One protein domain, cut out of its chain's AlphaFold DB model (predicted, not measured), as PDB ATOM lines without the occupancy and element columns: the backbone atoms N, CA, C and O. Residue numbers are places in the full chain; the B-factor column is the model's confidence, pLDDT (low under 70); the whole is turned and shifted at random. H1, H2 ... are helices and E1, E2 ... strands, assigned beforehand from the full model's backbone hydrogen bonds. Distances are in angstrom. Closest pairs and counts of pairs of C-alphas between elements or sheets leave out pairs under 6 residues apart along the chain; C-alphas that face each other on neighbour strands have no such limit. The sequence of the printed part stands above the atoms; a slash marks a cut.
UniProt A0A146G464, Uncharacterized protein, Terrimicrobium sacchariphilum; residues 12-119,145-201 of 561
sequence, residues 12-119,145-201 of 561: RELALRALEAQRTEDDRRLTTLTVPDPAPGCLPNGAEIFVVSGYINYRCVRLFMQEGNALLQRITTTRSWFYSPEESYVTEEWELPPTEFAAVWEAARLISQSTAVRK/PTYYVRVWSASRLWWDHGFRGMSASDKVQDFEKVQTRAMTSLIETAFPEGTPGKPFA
ATOM      1  N   ARG A  12       1.966 -47.014   3.730       89.62
ATOM      2  CA  ARG A  12       1.201 -45.924   3.115       89.62
ATOM      3  C   ARG A  12      -0.217 -46.347   2.734       89.62
ATOM      4  O   ARG A  12      -1.153 -45.590   2.971       89.62
ATOM      5  N   GLU A  13      -0.398 -47.541   2.175       90.81
ATOM      6  CA  GLU A  13      -1.733 -48.081   1.881       90.81
ATOM      7  C   GLU A  13      -2.535 -48.344   3.156       90.81
ATOM      8  O   GLU A  13      -3.739 -48.089   3.177       90.81
ATOM      9  N   LEU A  14      -1.884 -48.822   4.221       90.69
ATOM     10  CA  LEU A  14      -2.517 -48.990   5.531       90.69
ATOM     11  C   LEU A  14      -2.976 -47.643   6.099       90.69
ATOM     12  O   LEU A  14      -4.140 -47.517   6.478       90.69
ATOM     13  N   ALA A  15      -2.107 -46.629   6.082       89.31
ATOM     14  CA  ALA A  15      -2.428 -45.278   6.536       89.31
ATOM     15  C   ALA A  15      -3.585 -44.660   5.739       89.31
ATOM     16  O   ALA A  15      -4.555 -44.177   6.324       89.31
ATOM     17  N   LEU A  16      -3.524 -44.722   4.404       92.19
ATOM     18  CA  LEU A  16      -4.574 -44.207   3.524       92.19
ATOM     19  C   LEU A  16      -5.902 -44.924   3.753       92.19
ATOM     20  O   LEU A  16      -6.929 -44.269   3.888       92.19
ATOM     21  N   ARG A  17      -5.894 -46.257   3.840       92.06
ATOM     22  CA  ARG A  17      -7.110 -47.035   4.094       92.06
ATOM     23  C   ARG A  17      -7.729 -46.677   5.442       92.06
ATOM     24  O   ARG A  17      -8.945 -46.526   5.513       92.06
ATOM     25  N   ALA A  18      -6.911 -46.546   6.486       90.94
ATOM     26  CA  ALA A  18      -7.375 -46.172   7.816       90.94
ATOM     27  C   ALA A  18      -7.977 -44.759   7.824       90.94
ATOM     28  O   ALA A  18      -9.070 -44.571   8.346       90.94
ATOM     29  N   LEU A  19      -7.316 -43.784   7.191       89.38
ATOM     30  CA  LEU A  19      -7.821 -42.414   7.061       89.38
ATOM     31  C   LEU A  19      -9.125 -42.361   6.256       89.38
ATOM     32  O   LEU A  19     -10.111 -41.797   6.719       89.38
ATOM     33  N   GLU A  20      -9.170 -42.985   5.081       92.00
ATOM     34  CA  GLU A  20     -10.350 -42.967   4.207       92.00
ATOM     35  C   GLU A  20     -11.569 -43.666   4.812       92.00
ATOM     36  O   GLU A  20     -12.701 -43.249   4.558       92.00
ATOM     37  N   ALA A  21     -11.356 -44.697   5.634       90.31
ATOM     38  CA  ALA A  21     -12.432 -45.373   6.354       90.31
ATOM     39  C   ALA A  21     -13.117 -44.466   7.390       90.31
ATOM     40  O   ALA A  21     -14.283 -44.684   7.703       90.31
ATOM     41  N   GLN A  22     -12.410 -43.454   7.906       89.25
ATOM     42  CA  GLN A  22     -12.922 -42.544   8.938       89.25
ATOM     43  C   GLN A  22     -13.438 -41.214   8.380       89.25
ATOM     44  O   GLN A  22     -14.133 -40.482   9.083       89.25
ATOM     45  N   ARG A  23     -13.122 -40.898   7.119       86.00
ATOM     46  CA  ARG A  23     -13.627 -39.707   6.427       86.00
ATOM     47  C   ARG A  23     -15.095 -39.881   6.055       86.00
ATOM     48  O   ARG A  23     -15.485 -40.887   5.461       86.00
ATOM     49  N   THR A  24     -15.895 -38.862   6.345       83.31
ATOM     50  CA  THR A  24     -17.261 -38.752   5.823       83.31
ATOM     51  C   THR A  24     -17.249 -38.444   4.329       83.31
ATOM     52  O   THR A  24     -16.233 -38.041   3.756       83.31
ATOM     53  N   GLU A  25     -18.404 -38.589   3.685       79.25
ATOM     54  CA  GLU A  25     -18.547 -38.226   2.275       79.25
ATOM     55  C   GLU A  25     -18.258 -36.739   2.029       79.25
ATOM     56  O   GLU A  25     -17.591 -36.372   1.058       79.25
ATOM     57  N   ASP A  26     -18.665 -35.873   2.957       73.12
ATOM     58  CA  ASP A  26     -18.356 -34.457   2.853       73.12
ATOM     59  C   ASP A  26     -16.867 -34.159   3.079       73.12
ATOM     60  O   ASP A  26     -16.318 -33.309   2.373       73.12
ATOM     61  N   ASP A  27     -16.172 -34.890   3.961       75.44
ATOM     62  CA  ASP A  27     -14.713 -34.773   4.100       75.44
ATOM     63  C   ASP A  27     -14.026 -35.098   2.773       75.44
ATOM     64  O   ASP A  27     -13.175 -34.330   2.313       75.44
ATOM     65  N   ARG A  28     -14.417 -36.200   2.119       84.38
ATOM     66  CA  ARG A  28     -13.885 -36.605   0.804       84.38
ATOM     67  C   ARG A  28     -14.149 -35.550  -0.264       84.38
ATOM     68  O   ARG A  28     -13.257 -35.217  -1.059       84.38
ATOM     69  N   ARG A  29     -15.355 -34.981  -0.260       76.81
ATOM     70  CA  ARG A  29     -15.775 -33.943  -1.204       76.81
ATOM     71  C   ARG A  29     -15.021 -32.631  -1.003       76.81
ATOM     72  O   ARG A  29     -14.586 -32.032  -1.985       76.81
ATOM     73  N   LEU A  30     -14.856 -32.186   0.241       72.94
ATOM     74  CA  LEU A  30     -14.414 -30.831   0.585       72.94
ATOM     75  C   LEU A  30     -12.928 -30.726   0.929       72.94
ATOM     76  O   LEU A  30     -12.411 -29.614   1.015       72.94
ATOM     77  N   THR A  31     -12.218 -31.840   1.105       77.06
ATOM     78  CA  THR A  31     -10.790 -31.830   1.449       77.06
ATOM     79  C   THR A  31      -9.968 -32.747   0.547       77.06
ATOM     80  O   THR A  31     -10.430 -33.782   0.058       77.06
ATOM     81  N   THR A  32      -8.730 -32.341   0.295       81.12
ATOM     82  CA  THR A  32      -7.687 -33.172  -0.297       81.12
ATOM     83  C   THR A  32      -6.815 -33.671   0.840       81.12
ATOM     84  O   THR A  32      -6.220 -32.871   1.560       81.12
ATOM     85  N   LEU A  33      -6.779 -34.991   1.002       86.88
ATOM     86  CA  LEU A  33      -5.903 -35.661   1.947       86.88
ATOM     87  C   LEU A  33      -4.497 -35.755   1.347       86.88
ATOM     88  O   LEU A  33      -4.330 -36.197   0.210       86.88
ATOM     89  N   THR A  34      -3.491 -35.372   2.119       84.81
ATOM     90  CA  THR A  34      -2.080 -35.553   1.791       84.81
ATOM     91  C   THR A  34      -1.444 -36.409   2.874       84.81
ATOM     92  O   THR A  34      -1.393 -36.018   4.037       84.81
ATOM     93  N   VAL A  35      -0.967 -37.591   2.486       86.12
ATOM     94  CA  VAL A  35      -0.178 -38.488   3.339       86.12
ATOM     95  C   VAL A  35       1.263 -38.429   2.835       86.12
ATOM     96  O   VAL A  35       1.455 -38.608   1.626       86.12
ATOM     97  N   PRO A  36       2.254 -38.147   3.698       82.12
ATOM     98  CA  PRO A  36       3.646 -38.086   3.273       82.12
ATOM     99  C   PRO A  36       4.129 -39.450   2.773       82.12
ATOM    100  O   PRO A  36       3.530 -40.491   3.057       82.12
ATOM    101  N   ASP A  37       5.222 -39.449   2.019       81.69
ATOM    102  CA  ASP A  37       5.879 -40.697   1.652       81.69
ATOM    103  C   ASP A  37       6.596 -41.300   2.872       81.69
ATOM    104  O   ASP A  37       7.081 -40.559   3.741       81.69
ATOM    105  N   PRO A  38       6.652 -42.642   2.980       78.88
ATOM    106  CA  PRO A  38       7.410 -43.293   4.038       78.88
ATOM    107  C   PRO A  38       8.877 -42.880   3.927       78.88
ATOM    108  O   PRO A  38       9.481 -42.953   2.855       78.88
ATOM    109  N   ALA A  39       9.456 -42.431   5.039       70.25
ATOM    110  CA  ALA A  39      10.880 -42.153   5.072       70.25
ATOM    111  C   ALA A  39      11.628 -43.498   5.070       70.25
ATOM    112  O   ALA A  39      11.218 -44.410   5.791       70.25
ATOM    113  N   PRO A  40      12.720 -43.654   4.300       59.72
ATOM    114  CA  PRO A  40      13.578 -44.822   4.435       59.72
ATOM    115  C   PRO A  40      14.164 -44.815   5.849       59.72
ATOM    116  O   PRO A  40      14.980 -43.964   6.195       59.72
ATOM    117  N   GLY A  41      13.698 -45.731   6.690       58.53
ATOM    118  CA  GLY A  41      14.055 -45.762   8.098       58.53
ATOM    119  C   GLY A  41      13.986 -47.174   8.646       58.53
ATOM    120  O   GLY A  41      13.088 -47.946   8.315       58.53
ATOM    121  N   CYS A  42      14.958 -47.511   9.489       61.12
ATOM    122  CA  CYS A  42      14.813 -48.633  10.400       61.12
ATOM    123  C   CYS A  42      13.805 -48.253  11.489       61.12
ATOM    124  O   CYS A  42      13.675 -47.084  11.861       61.12
ATOM    125  N   LEU A  43      13.093 -49.256  11.996       67.19
ATOM    126  CA  LEU A  43      12.302 -49.134  13.212       67.19
ATOM    127  C   LEU A  43      13.174 -48.534  14.324       67.19
ATOM    128  O   LEU A  43      14.210 -49.121  14.643       67.19
ATOM    129  N   PRO A  44      12.807 -47.378  14.904       65.56
ATOM    130  CA  PRO A  44      13.596 -46.813  15.983       65.56
ATOM    131  C   PRO A  44      13.550 -47.759  17.186       65.56
ATOM    132  O   PRO A  44      12.493 -48.292  17.530       65.56
ATOM    133  N   ASN A  45      14.688 -47.951  17.853       59.81
ATOM    134  CA  ASN A  45      14.716 -48.682  19.118       59.81
ATOM    135  C   ASN A  45      13.746 -48.020  20.108       59.81
ATOM    136  O   ASN A  45      13.785 -46.804  20.287       59.81
ATOM    137  N   GLY A  46      12.869 -48.814  20.727       65.38
ATOM    138  CA  GLY A  46      11.812 -48.300  21.606       65.38
ATOM    139  C   GLY A  46      10.606 -47.699  20.876       65.38
ATOM    140  O   GLY A  46       9.872 -46.921  21.478       65.38
ATOM    141  N   ALA A  47      10.402 -48.025  19.594       73.81
ATOM    142  CA  ALA A  47       9.174 -47.711  18.866       73.81
ATOM    143  C   ALA A  47       7.941 -48.162  19.662       73.81
ATOM    144  O   ALA A  47       7.840 -49.327  20.057       73.81
ATOM    145  N   GLU A  48       7.008 -47.237  19.887       79.31
ATOM    146  CA  GLU A  48       5.817 -47.503  20.684       79.31
ATOM    147  C   GLU A  48       4.624 -46.656  20.227       79.31
ATOM    148  O   GLU A  48       4.780 -45.516  19.788       79.31
ATOM    149  N   ILE A  49       3.422 -47.213  20.339       78.44
ATOM    150  CA  ILE A  49       2.158 -46.493  20.221       78.44
ATOM    151  C   ILE A  49       1.317 -46.806  21.447       78.44
ATOM    152  O   ILE A  49       1.161 -47.972  21.799       78.44
ATOM    153  N   PHE A  50       0.737 -45.780  22.056       80.94
ATOM    154  CA  PHE A  50      -0.200 -45.901  23.158       80.94
ATOM    155  C   PHE A  50      -1.499 -45.170  22.828       80.94
ATOM    156  O   PHE A  50      -1.486 -43.998  22.458       80.94
ATOM    157  N   VAL A  51      -2.625 -45.861  22.957       75.44
ATOM    158  CA  VAL A  51      -3.957 -45.316  22.691       75.44
ATOM    159  C   VAL A  51      -4.841 -45.529  23.899       75.44
ATOM    160  O   VAL A  51      -4.914 -46.635  24.425       75.44
ATOM    161  N   VAL A  52      -5.548 -44.478  24.299       70.50
ATOM    162  CA  VAL A  52      -6.648 -44.536  25.255       70.50
ATOM    163  C   VAL A  52      -7.925 -44.185  24.507       70.50
ATOM    164  O   VAL A  52      -8.031 -43.108  23.924       70.50
ATOM    165  N   SER A  53      -8.903 -45.083  24.496       70.75
ATOM    166  CA  SER A  53     -10.212 -44.838  23.893       70.75
ATOM    167  C   SER A  53     -11.321 -44.999  24.920       70.75
ATOM    168  O   SER A  53     -11.325 -45.956  25.682       70.75
ATOM    169  N   GLY A  54     -12.273 -44.068  24.928       62.38
ATOM    170  CA  GLY A  54     -13.379 -44.019  25.880       62.38
ATOM    171  C   GLY A  54     -13.118 -43.115  27.090       62.38
ATOM    172  O   GLY A  54     -12.030 -42.580  27.277       62.38
ATOM    173  N   TYR A  55     -14.166 -42.890  27.885       55.50
ATOM    174  CA  TYR A  55     -14.117 -42.045  29.092       55.50
ATOM    175  C   TYR A  55     -14.498 -42.842  30.344       55.50
ATOM    176  O   TYR A  55     -13.815 -42.814  31.358       55.50
ATOM    177  N   ILE A  56     -15.597 -43.586  30.241       56.91
ATOM    178  CA  ILE A  56     -16.198 -44.358  31.333       56.91
ATOM    179  C   ILE A  56     -15.711 -45.800  31.273       56.91
ATOM    180  O   ILE A  56     -15.086 -46.293  32.204       56.91
ATOM    181  N   ASN A  57     -16.002 -46.446  30.144       62.84
ATOM    182  CA  ASN A  57     -15.327 -47.642  29.684       62.84
ATOM    183  C   ASN A  57     -14.145 -47.137  28.883       62.84
ATOM    184  O   ASN A  57     -14.362 -46.530  27.831       62.84
ATOM    185  N   TYR A  58     -12.938 -47.315  29.400       66.56
ATOM    186  CA  TYR A  58     -11.736 -46.978  28.659       66.56
ATOM    187  C   TYR A  58     -10.962 -48.232  28.274       66.56
ATOM    188  O   TYR A  58     -10.876 -49.211  29.019       66.56
ATOM    189  N   ARG A  59     -10.394 -48.193  27.077       74.88
ATOM    190  CA  ARG A  59      -9.494 -49.204  26.548       74.88
ATOM    191  C   ARG A  59      -8.139 -48.557  26.329       74.88
ATOM    192  O   ARG A  59      -8.019 -47.574  25.606       74.88
ATOM    193  N   CYS A  60      -7.126 -49.135  26.951       82.06
ATOM    194  CA  CYS A  60      -5.732 -48.786  26.766       82.06
ATOM    195  C   CYS A  60      -5.097 -49.826  25.844       82.06
ATOM    196  O   CYS A  60      -5.119 -51.017  26.145       82.06
ATOM    197  N   VAL A  61      -4.530 -49.394  24.724       83.12
ATOM    198  CA  VAL A  61      -3.800 -50.258  23.795       83.12
ATOM    199  C   VAL A  61      -2.375 -49.763  23.674       83.12
ATOM    200  O   VAL A  61      -2.150 -48.568  23.505       83.12
ATOM    201  N   ARG A  62      -1.416 -50.679  23.743       86.75
ATOM    202  CA  ARG A  62       0.007 -50.393  23.643       86.75
ATOM    203  C   ARG A  62       0.649 -51.345  22.648       86.75
ATOM    204  O   ARG A  62       0.637 -52.552  22.844       86.75
ATOM    205  N   LEU A  63       1.213 -50.793  21.587       85.19
ATOM    206  CA  LEU A  63       2.021 -51.507  20.608       85.19
ATOM    207  C   LEU A  63       3.474 -51.113  20.854       85.19
ATOM    208  O   LEU A  63       3.783 -49.936  20.723       85.19
ATOM    209  N   PHE A  64       4.363 -52.037  21.208       86.44
ATOM    210  CA  PHE A  64       5.768 -51.703  21.475       86.44
ATOM    211  C   PHE A  64       6.728 -52.833  21.099       86.44
ATOM    212  O   PHE A  64       6.334 -53.990  20.960       86.44
ATOM    213  N   MET A  65       8.000 -52.479  20.918       82.12
ATOM    214  CA  MET A  65       9.073 -53.435  20.664       82.12
ATOM    215  C   MET A  65       9.927 -53.627  21.918       82.12
ATOM    216  O   MET A  65      10.485 -52.660  22.440       82.12
ATOM    217  N   GLN A  66      10.066 -54.871  22.379       78.44
ATOM    218  CA  GLN A  66      10.916 -55.248  23.508       78.44
ATOM    219  C   GLN A  66      11.783 -56.447  23.129       78.44
ATOM    220  O   GLN A  66      11.273 -57.482  22.716       78.44
ATOM    221  N   GLU A  67      13.104 -56.298  23.265       78.06
ATOM    222  CA  GLU A  67      14.075 -57.389  23.055       78.06
ATOM    223  C   GLU A  67      13.950 -58.076  21.678       78.06
ATOM    224  O   GLU A  67      14.180 -59.271  21.531       78.06
ATOM    225  N   GLY A  68      13.571 -57.313  20.644       73.69
ATOM    226  CA  GLY A  68      13.366 -57.820  19.280       73.69
ATOM    227  C   GLY A  68      11.987 -58.439  19.023       73.69
ATOM    228  O   GLY A  68      11.667 -58.734  17.872       73.69
ATOM    229  N   ASN A  69      11.149 -58.565  20.054       80.06
ATOM    230  CA  ASN A  69       9.768 -59.011  19.940       80.06
ATOM    231  C   ASN A  69       8.831 -57.806  19.853       80.06
ATOM    232  O   ASN A  69       8.932 -56.855  20.631       80.06
ATOM    233  N   ALA A  70       7.911 -57.847  18.899       83.62
ATOM    234  CA  ALA A  70       6.832 -56.882  18.813       83.62
ATOM    235  C   ALA A  70       5.632 -57.394  19.610       83.62
ATOM    236  O   ALA A  70       5.120 -58.480  19.341       83.62
ATOM    237  N   LEU A  71       5.188 -56.603  20.582       86.25
ATOM    238  CA  LEU A  71       4.073 -56.937  21.456       86.25
ATOM    239  C   LEU A  71       2.942 -55.932  21.270       86.25
ATOM    240  O   LEU A  71       3.158 -54.719  21.196       86.25
ATOM    241  N   LEU A  72       1.724 -56.458  21.228       86.19
ATOM    242  CA  LEU A  72       0.490 -55.696  21.299       86.19
ATOM    243  C   LEU A  72      -0.204 -56.050  22.609       86.19
ATOM    244  O   LEU A  72      -0.637 -57.181  22.795       86.19
ATOM    245  N   GLN A  73      -0.299 -55.085  23.514       87.75
ATOM    246  CA  GLN A  73      -0.952 -55.224  24.809       87.75
ATOM    247  C   GLN A  73      -2.238 -54.406  24.840       87.75
ATOM    248  O   GLN A  73      -2.298 -53.276  24.350       87.75
ATOM    249  N   ARG A  74      -3.270 -54.961  25.466       87.81
ATOM    250  CA  ARG A  74      -4.560 -54.315  25.685       87.81
ATOM    251  C   ARG A  74      -4.960 -54.432  27.144       87.81
ATOM    252  O   ARG A  74      -4.880 -55.508  27.724       87.81
ATOM    253  N   ILE A  75      -5.442 -53.329  27.700       82.81
ATOM    254  CA  ILE A  75      -6.206 -53.288  28.942       82.81
ATOM    255  C   ILE A  75      -7.583 -52.746  28.576       82.81
ATOM    256  O   ILE A  75      -7.696 -51.629  28.074       82.81
ATOM    257  N   THR A  76      -8.634 -53.523  28.809       81.25
ATOM    258  CA  THR A  76     -10.014 -53.036  28.692       81.25
ATOM    259  C   THR A  76     -10.610 -52.909  30.079       81.25
ATOM    260  O   THR A  76     -10.545 -53.856  30.865       81.25
ATOM    261  N   THR A  77     -11.198 -51.750  30.359       73.38
ATOM    262  CA  THR A  77     -12.007 -51.537  31.557       73.38
ATOM    263  C   THR A  77     -13.475 -51.595  31.204       73.38
ATOM    264  O   THR A  77     -13.915 -51.057  30.182       73.38
ATOM    265  N   THR A  78     -14.226 -52.258  32.070       64.88
ATOM    266  CA  THR A  78     -15.677 -52.314  31.967       64.88
ATOM    267  C   THR A  78     -16.247 -51.661  33.213       64.88
ATOM    268  O   THR A  78     -16.046 -52.137  34.325       64.88
ATOM    269  N   ARG A  79     -16.928 -50.538  33.014       57.25
ATOM    270  CA  ARG A  79     -17.618 -49.727  34.003       57.25
ATOM    271  C   ARG A  79     -19.063 -49.536  33.552       57.25
ATOM    272  O   ARG A  79     -19.355 -48.850  32.570       57.25
ATOM    273  N   SER A  80     -19.992 -50.132  34.288       46.12
ATOM    274  CA  SER A  80     -21.415 -49.843  34.109       46.12
ATOM    275  C   SER A  80     -21.754 -48.556  34.859       46.12
ATOM    276  O   SER A  80     -21.406 -48.428  36.028       46.12
ATOM    277  N   TRP A  81     -22.427 -47.603  34.201       39.53
ATOM    278  CA  TRP A  81     -22.934 -46.385  34.862       39.53
ATOM    279  C   TRP A  81     -23.973 -46.669  35.925       39.53
ATOM    280  O   TRP A  81     -24.231 -45.803  36.756       39.53
ATOM    281  N   PHE A  82     -24.567 -47.858  35.881       35.19
ATOM    282  CA  PHE A  82     -25.701 -48.139  36.725       35.19
ATOM    283  C   PHE A  82     -25.570 -49.421  37.554       35.19
ATOM    284  O   PHE A  82     -26.070 -49.378  38.665       35.19
ATOM    285  N   TYR A  83     -24.878 -50.506  37.147       35.66
ATOM    286  CA  TYR A  83     -25.132 -51.810  37.815       35.66
ATOM    287  C   TYR A  83     -24.013 -52.872  37.923       35.66
ATOM    288  O   TYR A  83     -24.311 -54.009  38.296       35.66
ATOM    289  N   SER A  84     -22.728 -52.554  37.712       37.09
ATOM    290  CA  SER A  84     -21.640 -53.523  37.988       37.09
ATOM    291  C   SER A  84     -20.655 -53.002  39.046       37.09
ATOM    292  O   SER A  84     -20.006 -51.990  38.783       37.09
ATOM    293  N   PRO A  85     -20.518 -53.672  40.209       46.31
ATOM    294  CA  PRO A  85     -19.659 -53.263  41.329       46.31
ATOM    295  C   PRO A  85     -18.168 -53.605  41.135       46.31
ATOM    296  O   PRO A  85     -17.377 -53.551  42.077       46.31
ATOM    297  N   GLU A  86     -17.751 -53.984  39.931       52.03
ATOM    298  CA  GLU A  86     -16.368 -54.367  39.663       52.03
ATOM    299  C   GLU A  86     -15.847 -53.597  38.454       52.03
ATOM    300  O   GLU A  86     -16.261 -53.840  37.320       52.03
ATOM    301  N   GLU A  87     -14.908 -52.673  38.692       57.84
ATOM    302  CA  GLU A  87     -13.974 -52.255  37.647       57.84
ATOM    303  C   GLU A  87     -13.107 -53.482  37.332       57.84
ATOM    304  O   GLU A  87     -12.096 -53.754  37.981       57.84
ATOM    305  N   SER A  88     -13.581 -54.301  36.397       65.12
ATOM    306  CA  SER A  88     -12.858 -55.474  35.926       65.12
ATOM    307  C   SER A  88     -11.888 -55.043  34.833       65.12
ATOM    308  O   SER A  88     -12.287 -54.355  33.884       65.12
ATOM    309  N   TYR A  89     -10.645 -55.495  34.940       75.75
ATOM    310  CA  TYR A  89      -9.630 -55.290  33.919       75.75
ATOM    311  C   TYR A  89      -9.435 -56.588  33.156       75.75
ATOM    312  O   TYR A  89      -9.128 -57.622  33.746       75.75
ATOM    313  N   VAL A  90      -9.581 -56.519  31.840       80.38
ATOM    314  CA  VAL A  90      -9.169 -57.601  30.949       80.38
ATOM    315  C   VAL A  90      -7.846 -57.193  30.326       80.38
ATOM    316  O   VAL A  90      -7.784 -56.197  29.601       80.38
ATOM    317  N   THR A  91      -6.793 -57.935  30.657       85.62
ATOM    318  CA  THR A  91      -5.441 -57.755  30.130       85.62
ATOM    319  C   THR A  91      -5.154 -58.834  29.097       85.62
ATOM    320  O   THR A  91      -5.275 -60.025  29.374       85.62
ATOM    321  N   GLU A  92      -4.779 -58.431  27.892       88.06
ATOM    322  CA  GLU A  92      -4.479 -59.358  26.805       88.06
ATOM    323  C   GLU A  92      -3.235 -58.921  26.033       88.06
ATOM    324  O   GLU A  92      -3.063 -57.742  25.717       88.06
ATOM    325  N   GLU A  93      -2.375 -59.879  25.719       89.12
ATOM    326  CA  GLU A  93      -1.141 -59.685  24.971       89.12
ATOM    327  C   GLU A  93      -1.101 -60.593  23.741       89.12
ATOM    328  O   GLU A  93      -1.473 -61.770  23.791       89.12
ATOM    329  N   TRP A  94      -0.610 -60.042  22.636       88.75
ATOM    330  CA  TRP A  94      -0.324 -60.768  21.409       88.75
ATOM    331  C   TRP A  94       1.111 -60.493  20.973       88.75
ATOM    332  O   TRP A  94       1.583 -59.355  21.003       88.75
ATOM    333  N   GLU A  95       1.775 -61.546  20.509       87.81
ATOM    334  CA  GLU A  95       3.003 -61.420  19.734       87.81
ATOM    335  C   GLU A  95       2.632 -61.041  18.300       87.81
ATOM    336  O   GLU A  95       1.783 -61.678  17.673       87.81
ATOM    337  N   LEU A  96       3.278 -60.002  17.784       84.81
ATOM    338  CA  LEU A  96       3.156 -59.585  16.397       84.81
ATOM    339  C   LEU A  96       4.446 -59.910  15.643       84.81
ATOM    340  O   LEU A  96       5.543 -59.724  16.177       84.81
ATOM    341  N   PRO A  97       4.360 -60.329  14.370       86.19
ATOM    342  CA  PRO A  97       5.527 -60.368  13.504       86.19
ATOM    343  C   PRO A  97       6.201 -58.983  13.457       86.19
ATOM    344  O   PRO A  97       5.508 -57.986  13.227       86.19
ATOM    345  N   PRO A  98       7.539 -58.872  13.599       83.19
ATOM    346  CA  PRO A  98       8.234 -57.581  13.545       83.19
ATOM    347  C   PRO A  98       7.959 -56.777  12.265       83.19
ATOM    348  O   PRO A  98       7.962 -55.549  12.284       83.19
ATOM    349  N   THR A  99       7.680 -57.458  11.153       84.56
ATOM    350  CA  THR A  99       7.288 -56.843   9.877       84.56
ATOM    351  C   THR A  99       5.889 -56.228   9.918       84.56
ATOM    352  O   THR A  99       5.681 -55.153   9.360       84.56
ATOM    353  N   GLU A 100       4.935 -56.870  10.595       85.88
ATOM    354  CA  GLU A 100       3.586 -56.336  10.805       85.88
ATOM    355  C   GLU A 100       3.625 -55.150  11.771       85.88
ATOM    356  O   GLU A 100       3.051 -54.103  11.478       85.88
ATOM    357  N   PHE A 101       4.406 -55.259  12.849       86.38
ATOM    358  CA  PHE A 101       4.699 -54.134  13.734       86.38
ATOM    359  C   PHE A 101       5.278 -52.944  12.972       86.38
ATOM    360  O   PHE A 101       4.776 -51.832  13.112       86.38
ATOM    361  N   ALA A 102       6.306 -53.169  12.143       84.69
ATOM    362  CA  ALA A 102       6.923 -52.125  11.330       84.69
ATOM    363  C   ALA A 102       5.887 -51.412  10.462       84.69
ATOM    364  O   ALA A 102       5.863 -50.184  10.399       84.69
ATOM    365  N   ALA A 103       5.013 -52.191   9.822       87.38
ATOM    366  CA  ALA A 103       3.991 -51.667   8.939       87.38
ATOM    367  C   ALA A 103       2.935 -50.846   9.687       87.38
ATOM    368  O   ALA A 103       2.585 -49.759   9.228       87.38
ATOM    369  N   VAL A 104       2.458 -51.324  10.841       87.94
ATOM    370  CA  VAL A 104       1.479 -50.616  11.683       87.94
ATOM    371  C   VAL A 104       2.093 -49.362  12.301       87.94
ATOM    372  O   VAL A 104       1.470 -48.302  12.272       87.94
ATOM    373  N   TRP A 105       3.320 -49.449  12.813       86.75
ATOM    374  CA  TRP A 105       4.026 -48.317  13.406       86.75
ATOM    375  C   TRP A 105       4.279 -47.208  12.386       86.75
ATOM    376  O   TRP A 105       3.938 -46.048  12.622       86.75
ATOM    377  N   GLU A 106       4.791 -47.569  11.211       86.44
ATOM    378  CA  GLU A 106       5.035 -46.612  10.136       86.44
ATOM    379  C   GLU A 106       3.719 -46.045   9.585       86.44
ATOM    380  O   GLU A 106       3.619 -44.844   9.349       86.44
ATOM    381  N   ALA A 107       2.667 -46.859   9.454       88.62
ATOM    382  CA  ALA A 107       1.346 -46.371   9.066       88.62
ATOM    383  C   ALA A 107       0.784 -45.369  10.088       88.62
ATOM    384  O   ALA A 107       0.271 -44.326   9.693       88.62
ATOM    385  N   ALA A 108       0.929 -45.623  11.391       85.50
ATOM    386  CA  ALA A 108       0.518 -44.682  12.430       85.50
ATOM    387  C   ALA A 108       1.314 -43.370  12.353       85.50
ATOM    388  O   ALA A 108       0.728 -42.288  12.420       85.50
ATOM    389  N   ARG A 109       2.629 -43.448  12.116       83.62
ATOM    390  CA  ARG A 109       3.479 -42.276  11.868       83.62
ATOM    391  C   ARG A 109       2.978 -41.475  10.663       83.62
ATOM    392  O   ARG A 109       2.804 -40.263  10.765       83.62
ATOM    393  N   LEU A 110       2.674 -42.136   9.548       85.44
ATOM    394  CA  LEU A 110       2.127 -41.494   8.351       85.44
ATOM    395  C   LEU A 110       0.752 -40.856   8.598       85.44
ATOM    396  O   LEU A 110       0.507 -39.754   8.112       85.44
ATOM    397  N   ILE A 111      -0.122 -41.500   9.380       84.88
ATOM    398  CA  ILE A 111      -1.405 -40.914   9.787       84.88
ATOM    399  C   ILE A 111      -1.170 -39.638  10.601       84.88
ATOM    400  O   ILE A 111      -1.758 -38.609  10.268       84.88
ATOM    401  N   SER A 112      -0.280 -39.665  11.597       75.44
ATOM    402  CA  SER A 112       0.019 -38.490  12.438       75.44
ATOM    403  C   SER A 112       0.573 -37.300  11.645       75.44
ATOM    404  O   SER A 112       0.308 -36.151  11.972       75.44
ATOM    405  N   GLN A 113       1.292 -37.571  10.553       77.75
ATOM    406  CA  GLN A 113       1.883 -36.548   9.688       77.75
ATOM    407  C   GLN A 113       0.998 -36.163   8.497       77.75
ATOM    408  O   GLN A 113       1.376 -35.309   7.692       77.75
ATOM    409  N   SER A 114      -0.148 -36.824   8.338       80.81
ATOM    410  CA  SER A 114      -1.073 -36.503   7.260       80.81
ATOM    411  C   SER A 114      -1.699 -35.127   7.476       80.81
ATOM    412  O   SER A 114      -1.777 -34.614   8.590       80.81
ATOM    413  N   THR A 115      -2.133 -34.505   6.386       80.25
ATOM    414  CA  THR A 115      -2.828 -33.216   6.413       80.25
ATOM    415  C   THR A 115      -4.053 -33.275   5.513       80.25
ATOM    416  O   THR A 115      -4.052 -33.959   4.489       80.25
ATOM    417  N   ALA A 116      -5.104 -32.542   5.872       79.06
ATOM    418  CA  ALA A 116      -6.251 -32.325   5.002       79.06
ATOM    419  C   ALA A 116      -6.351 -30.846   4.644       79.06
ATOM    420  O   ALA A 116      -6.596 -29.989   5.491       79.06
ATOM    421  N   VAL A 117      -6.190 -30.543   3.359       74.38
ATOM    422  CA  VAL A 117      -6.351 -29.183   2.845       74.38
ATOM    423  C   VAL A 117      -7.749 -29.061   2.268       74.38
ATOM    424  O   VAL A 117      -8.143 -29.860   1.417       74.38
ATOM    425  N   ARG A 118      -8.525 -28.057   2.691       68.44
ATOM    426  CA  ARG A 118      -9.824 -27.781   2.061       68.44
ATOM    427  C   ARG A 118      -9.623 -27.530   0.565       68.44
ATOM    428  O   ARG A 118      -8.927 -26.592   0.174       68.44
ATOM    429  N   LYS A 119     -10.273 -28.340  -0.271       71.00
ATOM    430  CA  LYS A 119     -10.465 -28.046  -1.694       71.00
ATOM    431  C   LYS A 119     -11.218 -26.729  -1.729       71.00
ATOM    432  O   LYS A 119     -12.313 -26.686  -1.183       71.00
ATOM    433  N   PRO A 145     -17.607 -40.778  23.406       43.41
ATOM    434  CA  PRO A 145     -16.327 -41.451  23.582       43.41
ATOM    435  C   PRO A 145     -15.178 -40.525  23.167       43.41
ATOM    436  O   PRO A 145     -15.124 -40.043  22.034       43.41
ATOM    437  N   THR A 146     -14.257 -40.280  24.100       52.03
ATOM    438  CA  THR A 146     -13.052 -39.474  23.866       52.03
ATOM    439  C   THR A 146     -11.882 -40.398  23.534       52.03
ATOM    440  O   THR A 146     -11.737 -41.445  24.156       52.03
ATOM    441  N   TYR A 147     -11.068 -40.044  22.540       50.53
ATOM    442  CA  TYR A 147      -9.928 -40.846  22.087       50.53
ATOM    443  C   TYR A 147      -8.649 -40.025  22.222       50.53
ATOM    444  O   TYR A 147      -8.641 -38.837  21.896       50.53
ATOM    445  N   TYR A 148      -7.581 -40.663  22.679       55.03
ATOM    446  CA  TYR A 148      -6.259 -40.079  22.836       55.03
ATOM    447  C   TYR A 148      -5.213 -41.051  22.291       55.03
ATOM    448  O   TYR A 148      -5.202 -42.224  22.658       55.03
ATOM    449  N   VAL A 149      -4.349 -40.576  21.395       51.78
ATOM    450  CA  VAL A 149      -3.321 -41.394  20.738       51.78
ATOM    451  C   VAL A 149      -1.969 -40.715  20.911       51.78
ATOM    452  O   VAL A 149      -1.813 -39.544  20.572       51.78
ATOM    453  N   ARG A 150      -0.985 -41.476  21.392       61.25
ATOM    454  CA  ARG A 150       0.412 -41.070  21.539       61.25
ATOM    455  C   ARG A 150       1.304 -42.026  20.753       61.25
ATOM    456  O   ARG A 150       1.240 -43.239  20.937       61.25
ATOM    457  N   VAL A 151       2.157 -41.482  19.889       51.97
ATOM    458  CA  VAL A 151       3.166 -42.244  19.128       51.97
ATOM    459  C   VAL A 151       4.555 -41.818  19.583       51.97
ATOM    460  O   VAL A 151       4.853 -40.624  19.614       51.97
ATOM    461  N   TRP A 152       5.408 -42.785  19.924       54.91
ATOM    462  CA  TRP A 152       6.768 -42.548  20.403       54.91
ATOM    463  C   TRP A 152       7.830 -43.086  19.434       54.91
ATOM    464  O   TRP A 152       7.760 -44.219  18.947       54.91
ATOM    465  N   SER A 153       8.848 -42.252  19.190       43.66
ATOM    466  CA  SER A 153      10.149 -42.655  18.649       43.66
ATOM    467  C   SER A 153      11.246 -42.157  19.592       43.66
ATOM    468  O   SER A 153      11.203 -41.002  20.028       43.66
ATOM    469  N   ALA A 154      12.257 -42.982  19.887       35.72
ATOM    470  CA  ALA A 154      13.368 -42.589  20.762       35.72
ATOM    471  C   ALA A 154      14.178 -41.381  20.241       35.72
ATOM    472  O   ALA A 154      14.955 -40.795  20.990       35.72
ATOM    473  N   SER A 155      13.993 -40.981  18.978       29.47
ATOM    474  CA  SER A 155      14.791 -39.948  18.316       29.47
ATOM    475  C   SER A 155      14.152 -38.559  18.187       29.47
ATOM    476  O   SER A 155      14.887 -37.655  17.802       29.47
ATOM    477  N   ARG A 156      12.852 -38.330  18.472       30.67
ATOM    478  CA  ARG A 156      12.243 -36.970  18.543       30.67
ATOM    479  C   ARG A 156      10.744 -36.971  18.898       30.67
ATOM    480  O   ARG A 156       9.983 -37.720  18.298       30.67
ATOM    481  N   LEU A 157      10.406 -36.013  19.775       33.62
ATOM    482  CA  LEU A 157       9.145 -35.291  20.039       33.62
ATOM    483  C   LEU A 157       7.834 -36.063  20.251       33.62
ATOM    484  O   LEU A 157       7.500 -37.030  19.581       33.62
ATOM    485  N   TRP A 158       7.094 -35.547  21.224       38.34
ATOM    486  CA  TRP A 158       5.777 -35.970  21.650       38.34
ATOM    487  C   TRP A 158       4.766 -35.538  20.598       38.34
ATOM    488  O   TRP A 158       4.810 -34.396  20.140       38.34
ATOM    489  N   TRP A 159       3.856 -36.433  20.239       43.84
ATOM    490  CA  TRP A 159       2.704 -36.090  19.417       43.84
ATOM    491  C   TRP A 159       1.472 -36.420  20.248       43.84
ATOM    492  O   TRP A 159       1.037 -37.569  20.306       43.84
ATOM    493  N   ASP A 160       1.001 -35.409  20.975       44.44
ATOM    494  CA  ASP A 160      -0.215 -35.463  21.778       44.44
ATOM    495  C   ASP A 160      -1.384 -35.023  20.889       44.44
ATOM    496  O   ASP A 160      -1.562 -33.833  20.634       44.44
ATOM    497  N   HIS A 161      -2.188 -35.970  20.400       42.38
ATOM    498  CA  HIS A 161      -3.470 -35.642  19.773       42.38
ATOM    499  C   HIS A 161      -4.582 -35.854  20.787       42.38
ATOM    500  O   HIS A 161      -4.896 -36.979  21.181       42.38
ATOM    501  N   GLY A 162      -5.165 -34.746  21.230       39.38
ATOM    502  CA  GLY A 162      -6.163 -34.737  22.273       39.38
ATOM    503  C   GLY A 162      -7.219 -33.686  22.009       39.38
ATOM    504  O   GLY A 162      -6.963 -32.508  22.231       39.38
ATOM    505  N   PHE A 163      -8.407 -34.099  21.556       42.34
ATOM    506  CA  PHE A 163      -9.479 -33.155  21.239       42.34
ATOM    507  C   PHE A 163     -10.851 -33.652  21.693       42.34
ATOM    508  O   PHE A 163     -11.320 -34.727  21.313       42.34
ATOM    509  N   ARG A 164     -11.529 -32.803  22.477       39.25
ATOM    510  CA  ARG A 164     -12.991 -32.811  22.590       39.25
ATOM    511  C   ARG A 164     -13.572 -32.220  21.317       39.25
ATOM    512  O   ARG A 164     -13.017 -31.281  20.755       39.25
ATOM    513  N   GLY A 165     -14.715 -32.743  20.885       34.16
ATOM    514  CA  GLY A 165     -15.427 -32.194  19.747       34.16
ATOM    515  C   GLY A 165     -15.793 -30.728  19.937       34.16
ATOM    516  O   GLY A 165     -16.769 -30.415  20.601       34.16
ATOM    517  N   MET A 166     -15.031 -29.849  19.296       28.00
ATOM    518  CA  MET A 166     -15.498 -28.531  18.907       28.00
ATOM    519  C   MET A 166     -15.853 -28.563  17.424       28.00
ATOM    520  O   MET A 166     -15.165 -29.170  16.606       28.00
ATOM    521  N   SER A 167     -16.987 -27.956  17.098       32.16
ATOM    522  CA  SER A 167     -17.544 -27.886  15.755       32.16
ATOM    523  C   SER A 167     -16.589 -27.173  14.789       32.16
ATOM    524  O   SER A 167     -16.462 -25.948  14.825       32.16
ATOM    525  N   ALA A 168     -15.998 -27.908  13.852       32.44
ATOM    526  CA  ALA A 168     -15.941 -27.405  12.487       32.44
ATOM    527  C   ALA A 168     -17.329 -27.669  11.884       32.44
ATOM    528  O   ALA A 168     -17.902 -28.716  12.158       32.44
ATOM    529  N   SER A 169     -17.888 -26.688  11.163       38.38
ATOM    530  CA  SER A 169     -19.187 -26.728  10.457       38.38
ATOM    531  C   SER A 169     -19.716 -28.141  10.171       38.38
ATOM    532  O   SER A 169     -18.927 -28.921   9.642       38.38
ATOM    533  N   ASP A 170     -21.017 -28.404  10.372       42.81
ATOM    534  CA  ASP A 170     -21.760 -29.686  10.229       42.81
ATOM    535  C   ASP A 170     -21.375 -30.631   9.064       42.81
ATOM    536  O   ASP A 170     -21.786 -31.785   9.033       42.81
ATOM    537  N   LYS A 171     -20.598 -30.156   8.091       45.47
ATOM    538  CA  LYS A 171     -20.184 -30.849   6.875       45.47
ATOM    539  C   LYS A 171     -18.719 -31.305   6.855       45.47
ATOM    540  O   LYS A 171     -18.344 -31.983   5.923       45.47
ATOM    541  N   VAL A 172     -17.832 -30.924   7.775       46.16
ATOM    542  CA  VAL A 172     -16.425 -31.398   7.731       46.16
ATOM    543  C   VAL A 172     -15.988 -31.783   9.131       46.16
ATOM    544  O   VAL A 172     -15.992 -30.931  10.020       46.16
ATOM    545  N   GLN A 173     -15.616 -33.050   9.322       55.56
ATOM    546  CA  GLN A 173     -15.034 -33.493  10.580       55.56
ATOM    547  C   GLN A 173     -13.710 -32.768  10.809       55.56
ATOM    548  O   GLN A 173     -12.949 -32.496   9.881       55.56
ATOM    549  N   ASP A 174     -13.423 -32.474  12.072       66.75
ATOM    550  CA  ASP A 174     -12.082 -32.078  12.467       66.75
ATOM    551  C   ASP A 174     -11.096 -33.175  12.035       66.75
ATOM    552  O   ASP A 174     -11.266 -34.349  12.383       66.75
ATOM    553  N   PHE A 175     -10.113 -32.814  11.213       70.31
ATOM    554  CA  PHE A 175      -9.219 -33.788  10.599       70.31
ATOM    555  C   PHE A 175      -8.401 -34.546  11.651       70.31
ATOM    556  O   PHE A 175      -8.116 -35.729  11.477       70.31
ATOM    557  N   GLU A 176      -8.137 -33.925  12.797       63.56
ATOM    558  CA  GLU A 176      -7.467 -34.569  13.925       63.56
ATOM    559  C   GLU A 176      -8.317 -35.706  14.525       63.56
ATOM    560  O   GLU A 176      -7.784 -36.738  14.948       63.56
ATOM    561  N   LYS A 177      -9.657 -35.606  14.475       68.31
ATOM    562  CA  LYS A 177     -10.552 -36.724  14.835       68.31
ATOM    563  C   LYS A 177     -10.458 -37.867  13.833       68.31
ATOM    564  O   LYS A 177     -10.473 -39.029  14.241       68.31
ATOM    565  N   VAL A 178     -10.362 -37.548  12.541       76.31
ATOM    566  CA  VAL A 178     -10.169 -38.546  11.479       76.31
ATOM    567  C   VAL A 178      -8.845 -39.277  11.699       76.31
ATOM    568  O   VAL A 178      -8.839 -40.505  11.711       76.31
ATOM    569  N   GLN A 179      -7.752 -38.552  11.965       75.81
ATOM    570  CA  GLN A 179      -6.446 -39.136  12.288       75.81
ATOM    571  C   GLN A 179      -6.522 -40.046  13.519       75.81
ATOM    572  O   GLN A 179      -6.087 -41.193  13.464       75.81
ATOM    573  N   THR A 180      -7.145 -39.589  14.605       68.88
ATOM    574  CA  THR A 180      -7.236 -40.348  15.863       68.88
ATOM    575  C   THR A 180      -8.044 -41.637  15.705       68.88
ATOM    576  O   THR A 180      -7.607 -42.712  16.125       68.88
ATOM    577  N   ARG A 181      -9.215 -41.566  15.057       78.75
ATOM    578  CA  ARG A 181     -10.028 -42.756  14.760       78.75
ATOM    579  C   ARG A 181      -9.310 -43.689  13.794       78.75
ATOM    580  O   ARG A 181      -9.405 -44.902  13.950       78.75
ATOM    581  N   ALA A 182      -8.568 -43.139  12.833       84.88
ATOM    582  CA  ALA A 182      -7.788 -43.925  11.889       84.88
ATOM    583  C   ALA A 182      -6.656 -44.664  12.605       84.88
ATOM    584  O   ALA A 182      -6.483 -45.850  12.367       84.88
ATOM    585  N   MET A 183      -5.938 -44.015  13.527       82.00
ATOM    586  CA  MET A 183      -4.898 -44.655  14.342       82.00
ATOM    587  C   MET A 183      -5.482 -45.714  15.275       82.00
ATOM    588  O   MET A 183      -4.953 -46.818  15.347       82.00
ATOM    589  N   THR A 184      -6.600 -45.408  15.937       78.81
ATOM    590  CA  THR A 184      -7.300 -46.368  16.803       78.81
ATOM    591  C   THR A 184      -7.715 -47.595  15.996       78.81
ATOM    592  O   THR A 184      -7.340 -48.708  16.337       78.81
ATOM    593  N   SER A 185      -8.397 -47.393  14.865       83.94
ATOM    594  CA  SER A 185      -8.831 -48.471  13.974       83.94
ATOM    595  C   SER A 185      -7.654 -49.242  13.366       83.94
ATOM    596  O   SER A 185      -7.709 -50.465  13.267       83.94
ATOM    597  N   LEU A 186      -6.565 -48.565  12.997       87.94
ATOM    598  CA  LEU A 186      -5.348 -49.198  12.485       87.94
ATOM    599  C   LEU A 186      -4.756 -50.169  13.515       87.94
ATOM    600  O   LEU A 186      -4.415 -51.294  13.168       87.94
ATOM    601  N   ILE A 187      -4.659 -49.755  14.777       82.00
ATOM    602  CA  ILE A 187      -4.104 -50.603  15.836       82.00
ATOM    603  C   ILE A 187      -5.108 -51.691  16.225       82.00
ATOM    604  O   ILE A 187      -4.722 -52.836  16.422       82.00
ATOM    605  N   GLU A 188      -6.403 -51.376  16.274       79.19
ATOM    606  CA  GLU A 188      -7.456 -52.353  16.570       79.19
ATOM    607  C   GLU A 188      -7.580 -53.445  15.496       79.19
ATOM    608  O   GLU A 188      -7.868 -54.596  15.811       79.19
ATOM    609  N   THR A 189      -7.295 -53.125  14.234       83.38
ATOM    610  CA  THR A 189      -7.264 -54.118  13.145       83.38
ATOM    611  C   THR A 189      -5.987 -54.960  13.124       83.38
ATOM    612  O   THR A 189      -5.955 -55.996  12.454       83.38
ATOM    613  N   ALA A 190      -4.954 -54.555  13.872       80.44
ATOM    614  CA  ALA A 190      -3.769 -55.375  14.105       80.44
ATOM    615  C   ALA A 190      -4.037 -56.518  15.103       80.44
ATOM    616  O   ALA A 190      -3.259 -57.466  15.162       80.44
ATOM    617  N   PHE A 191      -5.146 -56.479  15.856       78.00
ATOM    618  CA  PHE A 191      -5.549 -57.620  16.676       78.00
ATOM    619  C   PHE A 191      -6.080 -58.746  15.776       78.00
ATOM    620  O   PHE A 191      -6.905 -58.495  14.890       78.00
ATOM    621  N   PRO A 192      -5.661 -60.004  15.988       72.62
ATOM    622  CA  PRO A 192      -6.215 -61.120  15.239       72.62
ATOM    623  C   PRO A 192      -7.682 -61.342  15.644       72.62
ATOM    624  O   PRO A 192      -7.978 -61.712  16.781       72.62
ATOM    625  N   GLU A 193      -8.612 -61.107  14.713       73.44
ATOM    626  CA  GLU A 193     -10.048 -61.298  14.951       73.44
ATOM    627  C   GLU A 193     -10.342 -62.714  15.471       73.44
ATOM    628  O   GLU A 193      -9.836 -63.709  14.947       73.44
ATOM    629  N   GLY A 194     -11.146 -62.802  16.533       70.62
ATOM    630  CA  GLY A 194     -11.561 -64.071  17.138       70.62
ATOM    631  C   GLY A 194     -10.462 -64.844  17.878       70.62
ATOM    632  O   GLY A 194     -10.743 -65.929  18.380       70.62
ATOM    633  N   THR A 195      -9.236 -64.312  17.975       73.56
ATOM    634  CA  THR A 195      -8.141 -64.973  18.700       73.56
ATOM    635  C   THR A 195      -7.963 -64.332  20.079       73.56
ATOM    636  O   THR A 195      -7.524 -63.180  20.151       73.56
ATOM    637  N   PRO A 196      -8.280 -65.039  21.180       74.06
ATOM    638  CA  PRO A 196      -8.047 -64.513  22.520       74.06
ATOM    639  C   PRO A 196      -6.547 -64.281  22.739       74.06
ATOM    640  O   PRO A 196      -5.723 -65.116  22.358       74.06
ATOM    641  N   GLY A 197      -6.193 -63.133  23.318       80.12
ATOM    642  CA  GLY A 197      -4.809 -62.841  23.689       80.12
ATOM    643  C   GLY A 197      -4.355 -63.669  24.886       80.12
ATOM    644  O   GLY A 197      -5.168 -64.243  25.616       80.12
ATOM    645  N   LYS A 198      -3.041 -63.726  25.108       85.81
ATOM    646  CA  LYS A 198      -2.480 -64.304  26.333       85.81
ATOM    647  C   LYS A 198      -2.779 -63.347  27.496       85.81
ATOM    648  O   LYS A 198      -2.499 -62.155  27.360       85.81
ATOM    649  N   PRO A 199      -3.331 -63.812  28.629       85.62
ATOM    650  CA  PRO A 199      -3.475 -62.951  29.794       85.62
ATOM    651  C   PRO A 199      -2.091 -62.553  30.316       85.62
ATOM    652  O   PRO A 199      -1.183 -63.383  30.369       85.62
ATOM    653  N   PHE A 200      -1.934 -61.296  30.729       84.25
ATOM    654  CA  PHE A 200      -0.695 -60.797  31.332       84.25
ATOM    655  C   PHE A 200      -0.986 -60.031  32.629       84.25
ATOM    656  O   PHE A 200      -2.101 -59.561  32.862       84.25
ATOM    657  N   ALA A 201       0.010 -59.903  33.506       84.12
ATOM    658  CA  ALA A 201      -0.173 -59.223  34.784       84.12
ATOM    659  C   ALA A 201      -0.275 -57.704  34.596       84.12
ATOM    660  O   ALA A 201       0.612 -57.093  34.001       84.12
TER     661      ALA A 201
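Overview. This is residues 12 to 119 and 145 to 201 of the 561 residues of an uncharacterized protein of Terrimicrobium sacchariphilum (UniProt A0A146G464). What is the main picture? A twisted sheet of six strands forms a wall with two antiparallel helices, H3 and H4, side by side over one face, and H1 crosses both of them on the side away from the sheet. Near the first residues of H4, E1 and E6 form a small separate sheet, with H2 next to it. What are the parts and the size? The printed part has 165 residues, in the order H1 H2 E1 E2 E3 E4 E5 H3 E6 E7 E8 H4, of the mixed class, helices and strands; the large sheet is antiparallel, in the order E5 E4 E3 E2 E7 E8. It is compact, with a radius of gyration of the C-alphas of 16.7 A and spans of 49 by 46 by 30 A.

Arrangement. What does the first helix touch? H1, residues 12 to 22, touches H3, residues 98 to 112, at a steep tilt of 55 degrees, with the closest C-alphas, of Ala 15 and Ala 107, 4.7 A apart. H1 touches H4, residues 175 to 188, at a steep tilt of 67 degrees; the closest C-alphas, of Ala 18 and Ala 182, are 4.7 A apart. How do the strands pair? E1, residues 31 to 34, and E6, residues 115 to 118, are antiparallel, with N 32 and O 117 2.8 A apart; from H2, residues 25 to 30, to E6 the closest C-alphas, of Leu 30 and Arg 118, are 5.7 A apart. E2, residues 48 to 53, E3, residues 59 to 66, E4, residues 69 to 78, and E5, residues 88 to 96, form a meander, each strand the antiparallel neighbour of the one before, with N 51 and O 61, N 62 and O 73, and N 74 and O 92 each 2.8 A apart. E7, residues 147 to 152, is antiparallel to E2, with N 50 and O 150 2.8 A apart, and forms a hairpin with E8, residues 160 to 162, without an N and O pair within hydrogen-bond range. How do H3 and H4 stand? They are on the same face of the large sheet, two layers with helices on one face, at heights of 9.1 and 8.9 A over the sheet, and they touch at a shallow tilt of 12 degrees, opposite ways, with the closest C-alphas, of Ala 108 and Met 183, 5.7 A apart. Every O i to N i+4 pair is within hydrogen-bond range in H2, H3 and H4; in H1, 6 of 7 are.

Along the chain. Where do the first and last elements lie? H1 begins at C-alpha 12, (1.201, -45.924, 3.115), and H4 ends at C-alpha 188, (-7.456, -52.353, 16.570). Which elements are long? From first to last C-alpha, E4 measures 28.9 A, E5 25.6 A, H3 20.8 A and H4 19.6 A.

Size, cuts and confidence. Where is the cut? Residues 120 to 144 are not printed, and C-alphas 119 and 145 are 29.2 A apart. Which links are long, and where is confidence low? E1 to E2 and E8 to H4 are long links; the mean pLDDT of the printed part is 71.0, and residues 78 to 88 and 145 to 174 are among those under 70.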